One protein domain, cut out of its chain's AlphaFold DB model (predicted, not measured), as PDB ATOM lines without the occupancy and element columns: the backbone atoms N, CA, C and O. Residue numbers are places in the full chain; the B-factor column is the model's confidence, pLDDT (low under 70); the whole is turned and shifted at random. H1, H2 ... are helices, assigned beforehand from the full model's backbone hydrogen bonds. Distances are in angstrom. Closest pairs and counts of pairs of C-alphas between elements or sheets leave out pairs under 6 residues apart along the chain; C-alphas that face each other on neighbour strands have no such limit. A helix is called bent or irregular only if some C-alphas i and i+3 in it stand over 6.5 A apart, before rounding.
ATOM      1  N   GLU A  68     132.340 149.975  81.342       63.44
ATOM      2  CA  GLU A  68     131.253 149.989  80.360       63.44
ATOM      3  C   GLU A  68     130.987 148.672  79.624       63.44
ATOM      4  O   GLU A  68     129.880 148.471  79.128       63.44
ATOM      5  N   GLU A  69     131.948 147.744  79.551       63.84
ATOM      6  CA  GLU A  69     131.758 146.487  78.812       63.84
ATOM      7  C   GLU A  69     130.633 145.627  79.399       63.84
ATOM      8  O   GLU A  69     129.783 145.145  78.655       63.84
ATOM      9  N   ALA A  70     130.577 145.454  80.723       67.25
ATOM     10  CA  ALA A  70     129.572 144.587  81.343       67.25
ATOM     11  C   ALA A  70     128.151 145.165  81.200       67.25
ATOM     12  O   ALA A  70     127.198 144.432  80.930       67.25
ATOM     13  N   ARG A  71     128.020 146.494  81.322       74.50
ATOM     14  CA  ARG A  71     126.750 147.209  81.149       74.50
ATOM     15  C   ARG A  71     126.303 147.190  79.686       74.50
ATOM     16  O   ARG A  71     125.138 146.917  79.413       74.50
ATOM     17  N   ALA A  72     127.224 147.411  78.748       72.62
ATOM     18  CA  ALA A  72     126.939 147.364  77.318       72.62
ATOM     19  C   ALA A  72     126.526 145.956  76.860       72.62
ATOM     20  O   ALA A  72     125.584 145.820  76.081       72.62
ATOM     21  N   VAL A  73     127.171 144.906  77.386       76.56
ATOM     22  CA  VAL A  73     126.780 143.509  77.138       76.56
ATOM     23  C   VAL A  73     125.369 143.236  77.654       76.56
ATOM     24  O   VAL A  73     124.558 142.667  76.924       76.56
ATOM     25  N   GLN A  74     125.042 143.680  78.869       82.00
ATOM     26  CA  GLN A  74     123.697 143.514  79.416       82.00
ATOM     27  C   GLN A  74     122.641 144.230  78.565       82.00
ATOM     28  O   GLN A  74     121.640 143.623  78.196       82.00
ATOM     29  N   VAL A  75     122.879 145.488  78.189       79.12
ATOM     30  CA  VAL A  75     121.942 146.272  77.366       79.12
ATOM     31  C   VAL A  75     121.781 145.681  75.966       79.12
ATOM     32  O   VAL A  75     120.676 145.671  75.420       79.12
ATOM     33  N   PHE A  76     122.857 145.140  75.392       79.88
ATOM     34  CA  PHE A  76     122.799 144.402  74.135       79.88
ATOM     35  C   PHE A  76     121.900 143.166  74.262       79.88
ATOM     36  O   PHE A  76     120.988 142.985  73.455       79.88
ATOM     37  N   VAL A  77     122.109 142.345  75.296       83.38
ATOM     38  CA  VAL A  77     121.293 141.150  75.557       83.38
ATOM     39  C   VAL A  77     119.829 141.528  75.771       83.38
ATOM     40  O   VAL A  77     118.954 140.923  75.156       83.38
ATOM     41  N   GLU A  78     119.545 142.569  76.552       83.56
ATOM     42  CA  GLU A  78     118.181 143.064  76.762       83.56
ATOM     43  C   GLU A  78     117.526 143.515  75.456       83.56
ATOM     44  O   GLU A  78     116.372 143.181  75.192       83.56
ATOM     45  N   ALA A  79     118.251 144.244  74.605       79.38
ATOM     46  CA  ALA A  79     117.738 144.693  73.316       79.38
ATOM     47  C   ALA A  79     117.440 143.527  72.365       79.38
ATOM     48  O   ALA A  79     116.402 143.538  71.703       79.38
ATOM     49  N   VAL A  80     118.304 142.509  72.322       80.31
ATOM     50  CA  VAL A  80     118.077 141.313  71.500       80.31
ATOM     51  C   VAL A  80     116.914 140.483  72.046       80.31
ATOM     52  O   VAL A  80     116.082 140.027  71.268       80.31
ATOM     53  N   MET A  81     116.803 140.319  73.366       80.19
ATOM     54  CA  MET A  81     115.710 139.559  73.978       80.19
ATOM     55  C   MET A  81     114.353 140.242  73.781       80.19
ATOM     56  O   MET A  81     113.398 139.592  73.370       80.19
ATOM     57  N   VAL A  82     114.262 141.555  73.996       81.44
ATOM     58  CA  VAL A  82     113.031 142.313  73.717       81.44
ATOM     59  C   VAL A  82     112.677 142.263  72.231       81.44
ATOM     60  O   VAL A  82     111.504 142.194  71.879       81.44
ATOM     61  N   TRP A  83     113.672 142.250  71.341       72.56
ATOM     62  CA  TRP A  83     113.416 142.094  69.914       72.56
ATOM     63  C   TRP A  83     112.888 140.696  69.540       72.56
ATOM     64  O   TRP A  83     111.932 140.600  68.774       72.56
ATOM     65  N   GLU A  84     113.477 139.621  70.072       74.56
ATOM     66  CA  GLU A  84     113.079 138.241  69.745       74.56
ATOM     67  C   GLU A  84     111.743 137.830  70.376       74.56
ATOM     68  O   GLU A  84     110.953 137.126  69.749       74.56
ATOM     69  N   PHE A  85     111.490 138.250  71.617       77.38
ATOM     70  CA  PHE A  85     110.337 137.805  72.410       77.38
ATOM     71  C   PHE A  85     109.255 138.883  72.569       77.38
ATOM     72  O   PHE A  85     108.168 138.596  73.068       77.38
ATOM     73  N   GLY A  86     109.520 140.101  72.094       74.31
ATOM     74  CA  GLY A  86     108.603 141.233  72.137       74.31
ATOM     75  C   GLY A  86     108.650 142.027  73.444       74.31
ATOM     76  O   GLY A  86     109.206 141.605  74.459       74.31
ATOM     77  N   ASP A  87     107.997 143.189  73.427       76.19
ATOM     78  CA  ASP A  87     107.965 144.131  74.555       76.19
ATOM     79  C   ASP A  87     107.238 143.585  75.799       76.19
ATOM     80  O   ASP A  87     107.384 144.136  76.886       76.19
ATOM     81  N   GLN A  88     106.496 142.477  75.680       73.94
ATOM     82  CA  GLN A  88     105.861 141.801  76.822       73.94
ATOM     83  C   GLN A  88     106.889 141.317  77.852       73.94
ATOM     84  O   GLN A  88     106.587 141.267  79.039       73.94
ATOM     85  N   LEU A  89     108.120 141.034  77.414       76.44
ATOM     86  CA  LEU A  89     109.207 140.631  78.300       76.44
ATOM     87  C   LEU A  89     109.609 141.755  79.271       76.44
ATOM     88  O   LEU A  89     110.037 141.476  80.381       76.44
ATOM     89  N   LEU A  90     109.406 143.026  78.898       77.62
ATOM     90  CA  LEU A  90     109.667 144.172  79.778       77.62
ATOM     91  C   LEU A  90     108.691 144.258  80.957       77.62
ATOM     92  O   LEU A  90     108.981 144.940  81.936       77.62
ATOM     93  N   GLN A  91     107.534 143.600  80.859       78.19
ATOM     94  CA  GLN A  91     106.535 143.560  81.926       78.19
ATOM     95  C   GLN A  91     106.834 142.461  82.956       78.19
ATOM     96  O   GLN A  91     106.207 142.438  84.015       78.19
ATOM     97  N   ASP A  92     107.783 141.565  82.668       78.50
ATOM     98  CA  ASP A  92     108.186 140.503  83.582       78.50
ATOM     99  C   ASP A  92     109.227 141.032  84.593       78.50
ATOM    100  O   ASP A  92     110.334 141.414  84.200       78.50
ATOM    101  N   PRO A  93     108.938 141.029  85.907       78.81
ATOM    102  CA  PRO A  93     109.897 141.458  86.925       78.81
ATOM    103  C   PRO A  93     111.169 140.591  86.973       78.81
ATOM    104  O   PRO A  93     112.201 141.047  87.466       78.81
ATOM    105  N   GLN A  94     111.138 139.362  86.447       83.19
ATOM    106  CA  GLN A  94     112.305 138.482  86.354       83.19
ATOM    107  C   GLN A  94     113.193 138.793  85.145       83.19
ATOM    108  O   GLN A  94     114.331 138.321  85.091       83.19
ATOM    109  N   PHE A  95     112.725 139.608  84.195       82.19
ATOM    110  CA  PHE A  95     113.449 139.888  82.958       82.19
ATOM    111  C   PHE A  95     114.828 140.498  83.205       82.19
ATOM    112  O   PHE A  95     115.802 140.054  82.607       82.19
ATOM    113  N   SER A  96     114.934 141.450  84.135       79.25
ATOM    114  CA  SER A  96     116.219 142.078  84.471       79.25
ATOM    115  C   SER A  96     117.215 141.089  85.095       79.25
ATOM    116  O   SER A  96     118.420 141.171  84.858       79.25
ATOM    117  N   ALA A  97     116.730 140.116  85.872       82.06
ATOM    118  CA  ALA A  97     117.583 139.071  86.431       82.06
ATOM    119  C   ALA A  97     118.037 138.088  85.342       82.06
ATOM    120  O   ALA A  97     119.216 137.743  85.274       82.06
ATOM    121  N   LEU A  98     117.117 137.690  84.460       81.88
ATOM    122  CA  LEU A  98     117.397 136.794  83.343       81.88
ATOM    123  C   LEU A  98     118.375 137.422  82.339       81.88
ATOM    124  O   LEU A  98     119.321 136.761  81.913       81.88
ATOM    125  N   SER A  99     118.188 138.697  81.986       83.69
ATOM    126  CA  SER A  99     119.072 139.409  81.061       83.69
ATOM    127  C   SER A  99     120.492 139.510  81.610       83.69
ATOM    128  O   SER A  99     121.454 139.248  80.890       83.69
ATOM    129  N   LYS A 100     120.626 139.807  82.906       83.19
ATOM    130  CA  LYS A 100     121.909 139.850  83.607       83.19
ATOM    131  C   LYS A 100     122.593 138.483  83.641       83.19
ATOM    132  O   LYS A 100     123.800 138.402  83.436       83.19
ATOM    133  N   GLU A 101     121.845 137.411  83.876       81.88
ATOM    134  CA  GLU A 101     122.397 136.055  83.919       81.88
ATOM    135  C   GLU A 101     122.895 135.600  82.537       81.88
ATOM    136  O   GLU A 101     123.983 135.036  82.409       81.88
ATOM    137  N   VAL A 102     122.133 135.901  81.481       81.00
ATOM    138  CA  VAL A 102     122.530 135.621  80.094       81.00
ATOM    139  C   VAL A 102     123.746 136.462  79.701       81.00
ATOM    140  O   VAL A 102     124.696 135.927  79.131       81.00
ATOM    141  N   ALA A 103     123.764 137.746  80.064       82.69
ATOM    142  CA  ALA A 103     124.904 138.638  79.862       82.69
ATOM    143  C   ALA A 103     126.177 138.101  80.530       82.69
ATOM    144  O   ALA A 103     127.227 138.029  79.889       82.69
ATOM    145  N   GLN A 104     126.070 137.654  81.784       81.81
ATOM    146  CA  GLN A 104     127.180 137.060  82.523       81.81
ATOM    147  C   GLN A 104     127.657 135.760  81.865       81.81
ATOM    148  O   GLN A 104     128.847 135.600  81.612       81.81
ATOM    149  N   SER A 105     126.737 134.871  81.481       79.56
ATOM    150  CA  SER A 105     127.085 133.618  80.805       79.56
ATOM    151  C   SER A 105     127.788 133.843  79.460       79.56
ATOM    152  O   SER A 105     128.680 133.077  79.099       79.56
ATOM    153  N   MET A 106     127.419 134.895  78.722       77.12
ATOM    154  CA  MET A 106     128.093 135.279  77.478       77.12
ATOM    155  C   MET A 106     129.470 135.908  77.728       77.12
ATOM    156  O   MET A 106     130.387 135.692  76.932       77.12
ATOM    157  N   ALA A 107     129.629 136.660  78.821       75.06
ATOM    158  CA  ALA A 107     130.904 137.246  79.227       75.06
ATOM    159  C   ALA A 107     131.907 136.186  79.713       75.06
ATOM    160  O   ALA A 107     133.089 136.265  79.375       75.06
ATOM    161  N   ASP A 108     131.429 135.167  80.429       78.25
ATOM    162  CA  ASP A 108     132.253 134.085  80.979       78.25
ATOM    163  C   ASP A 108     132.704 133.075  79.912       78.25
ATOM    164  O   ASP A 108     133.641 132.309  80.137       78.25
ATOM    165  N   HIS A 109     132.076 133.071  78.730       76.44
ATOM    166  CA  HIS A 109     132.436 132.171  77.637       76.44
ATOM    167  C   HIS A 109     133.439 132.844  76.676       76.44
ATOM    168  O   HIS A 109     133.054 133.726  75.900       76.44
ATOM    169  N   PRO A 110     134.721 132.424  76.624       70.19
ATOM    170  CA  PRO A 110     135.764 133.133  75.871       70.19
ATOM    171  C   PRO A 110     135.460 133.252  74.373       70.19
ATOM    172  O   PRO A 110     135.701 134.292  73.765       70.19
ATOM    173  N   GLN A 111     134.854 132.206  73.801       71.50
ATOM    174  CA  GLN A 111     134.464 132.140  72.388       71.50
ATOM    175  C   GLN A 111     133.342 133.119  72.007       71.50
ATOM    176  O   GLN A 111     133.196 133.438  70.832       71.50
ATOM    177  N   ILE A 112     132.551 133.588  72.977       71.12
ATOM    178  CA  ILE A 112     131.431 134.516  72.757       71.12
ATOM    179  C   ILE A 112     131.841 135.928  73.173       71.12
ATOM    180  O   ILE A 112     131.560 136.891  72.461       71.12
ATOM    181  N   SER A 113     132.565 136.053  74.287       72.94
ATOM    182  CA  SER A 113     132.964 137.342  74.849       72.94
ATOM    183  C   SER A 113     133.846 138.172  73.909       72.94
ATOM    184  O   SER A 113     133.706 139.392  73.881       72.94
ATOM    185  N   GLN A 114     134.729 137.552  73.115       73.06
ATOM    186  CA  GLN A 114     135.578 138.282  72.164       73.06
ATOM    187  C   GLN A 114     134.783 138.855  70.973       73.06
ATOM    188  O   GLN A 114     134.847 140.070  70.766       73.06
ATOM    189  N   PRO A 115     133.993 138.056  70.222       74.00
ATOM    190  CA  PRO A 115     133.114 138.587  69.179       74.00
ATOM    191  C   PRO A 115     132.127 139.637  69.697       74.00
ATOM    192  O   PRO A 115     131.892 140.643  69.034       74.00
ATOM    193  N   LEU A 116     131.579 139.426  70.895       71.19
ATOM    194  CA  LEU A 116     130.619 140.335  71.513       71.19
ATOM    195  C   LEU A 116     131.238 141.705  71.819       71.19
ATOM    196  O   LEU A 116     130.647 142.729  71.485       71.19
ATOM    197  N   ARG A 117     132.453 141.735  72.381       73.44
ATOM    198  CA  ARG A 117     133.196 142.984  72.622       73.44
ATOM    199  C   ARG A 117     133.520 143.726  71.332       73.44
ATOM    200  O   ARG A 117     133.349 144.941  71.276       73.44
ATOM    201  N   LEU A 118     133.964 143.011  70.296       77.00
ATOM    202  CA  LEU A 118     134.239 143.612  68.986       77.00
ATOM    203  C   LEU A 118     132.983 144.260  68.405       77.00
ATOM    204  O   LEU A 118     133.031 145.399  67.954       77.00
ATOM    205  N   LEU A 119     131.849 143.573  68.498       73.38
ATOM    206  CA  LEU A 119     130.578 144.046  67.970       73.38
ATOM    207  C   LEU A 119     130.042 145.267  68.742       73.38
ATOM    208  O   LEU A 119     129.562 146.219  68.132       73.38
ATOM    209  N   ILE A 120     130.188 145.289  70.071       72.44
ATOM    210  CA  ILE A 120     129.866 146.458  70.907       72.44
ATOM    211  C   ILE A 120     130.767 147.647  70.554       72.44
ATOM    212  O   ILE A 120     130.282 148.769  70.400       72.44
ATOM    213  N   ARG A 121     132.073 147.414  70.381       73.56
ATOM    214  CA  ARG A 121     133.027 148.456  69.986       73.56
ATOM    215  C   ARG A 121     132.712 149.016  68.597       73.56
ATOM    216  O   ARG A 121     132.769 150.226  68.419       73.56
ATOM    217  N   GLU A 122     132.320 148.168  67.649       71.12
ATOM    218  CA  GLU A 122     131.882 148.596  66.314       71.12
ATOM    219  C   GLU A 122     130.590 149.417  66.347       71.12
ATOM    220  O   GLU A 122     130.455 150.378  65.592       71.12
ATOM    221  N   PHE A 123     129.647 149.097  67.237       68.19
ATOM    222  CA  PHE A 123     128.458 149.929  67.440       68.19
ATOM    223  C   PHE A 123     128.782 151.313  68.004       68.19
ATOM    224  O   PHE A 123     128.082 152.272  67.675       68.19
ATOM    225  N   ARG A 124     129.845 151.425  68.812       66.62
ATOM    226  CA  ARG A 124     130.363 152.709  69.304       66.62
ATOM    227  C   ARG A 124     131.135 153.484  68.233       66.62
ATOM    228  O   ARG A 124     131.077 154.704  68.241       66.62
ATOM    229  N   SER A 125     131.849 152.805  67.328       63.16
ATOM    230  CA  SER A 125     132.705 153.449  66.315       63.16
ATOM    231  C   SER A 125     132.054 153.654  64.943       63.16
ATOM    232  O   SER A 125     132.622 154.333  64.095       63.16
ATOM    233  N   SER A 126     130.910 153.024  64.670       53.06
ATOM    234  CA  SER A 126     130.139 153.270  63.453       53.06
ATOM    235  C   SER A 126     129.350 154.570  63.635       53.06
ATOM    236  O   SER A 126     128.410 154.602  64.440       53.06
ATOM    237  N   TRP A 127     129.696 155.555  62.796       46.81
ATOM    238  CA  TRP A 127     129.165 156.925  62.661       46.81
ATOM    239  C   TRP A 127     129.828 157.967  63.560       46.81
ATOM    240  O   TRP A 127     129.411 158.088  64.731       46.81
TER     241      TRP A 127
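Overview. This is residues 68 to 127 of the 127 residues of an uncharacterized protein of Exilibacterium tricleocarpae (UniProt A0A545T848). Two helices, H1 and H3, pack on each other and cross at 57 degrees; the short H2 makes the turn between them at one end, and H4 crosses the other end, with residues 122 to 127 sticking out. The printed part has 60 residues, with four named helices in the order H1, H2, H3, H4 and no named strand: all helix. It is compact, with a radius of gyration of the C-alphas of 12.0 A and spans of 31 by 28 by 19 A.

Along the chain. Find C-alpha 68 at (131.253, 149.989, 80.360); from there H1 runs 25.5 A through residues 68 to 85. H2 follows at residues 87 to 91. Find C-alpha 95 at (113.449, 139.888, 82.958), where H3, residues 95 to 108, begins its 19.8 A. H4, residues 110 to 125, runs 22.7 A to C-alpha 125 at (132.705, 153.449, 66.315); it is neither bent nor irregular, but only just: C-alphas 111 and 114 are 6.2 A apart.

Arrangement. Begin at the hub, H1, which touches the three other helices. It touches H3 at a steep tilt of 57 degrees, opposite ways; their closest C-alphas, Gln 74 and Ala 103, are 5.0 A apart. With residues 69 to 73 alone it touches H4, about perpendicular at 87 degrees, closest at the C-alphas of Ala 72 and Ile 120, 7.1 A. H1 and H2 touch only at the corner, closest at C-alphas 82 and 89, 6.2 A. H3 and H4 only just touch, only at the corner, with 3 pairs of C-alphas within 8 A, the closest those of Ala 107 and Ser 113, 4.8 A. H2 and H4 are apart. Every O i to N i+4 pair is within hydrogen-bond range in H1 and H3; H4 has 11 of 12, and H2 0 of 1 beside 2 of 2 O i to N i+3 pairs.

Size, cuts and confidence. The two C-alphas farthest apart, those of Pro 93 and Trp 127, are 34.6 A apart. The printed part has no cut, and its three links are tight. Mean pLDDT of the printed part is 75.3; look for values under 70 at residues 68 to 70 and 123 to 127.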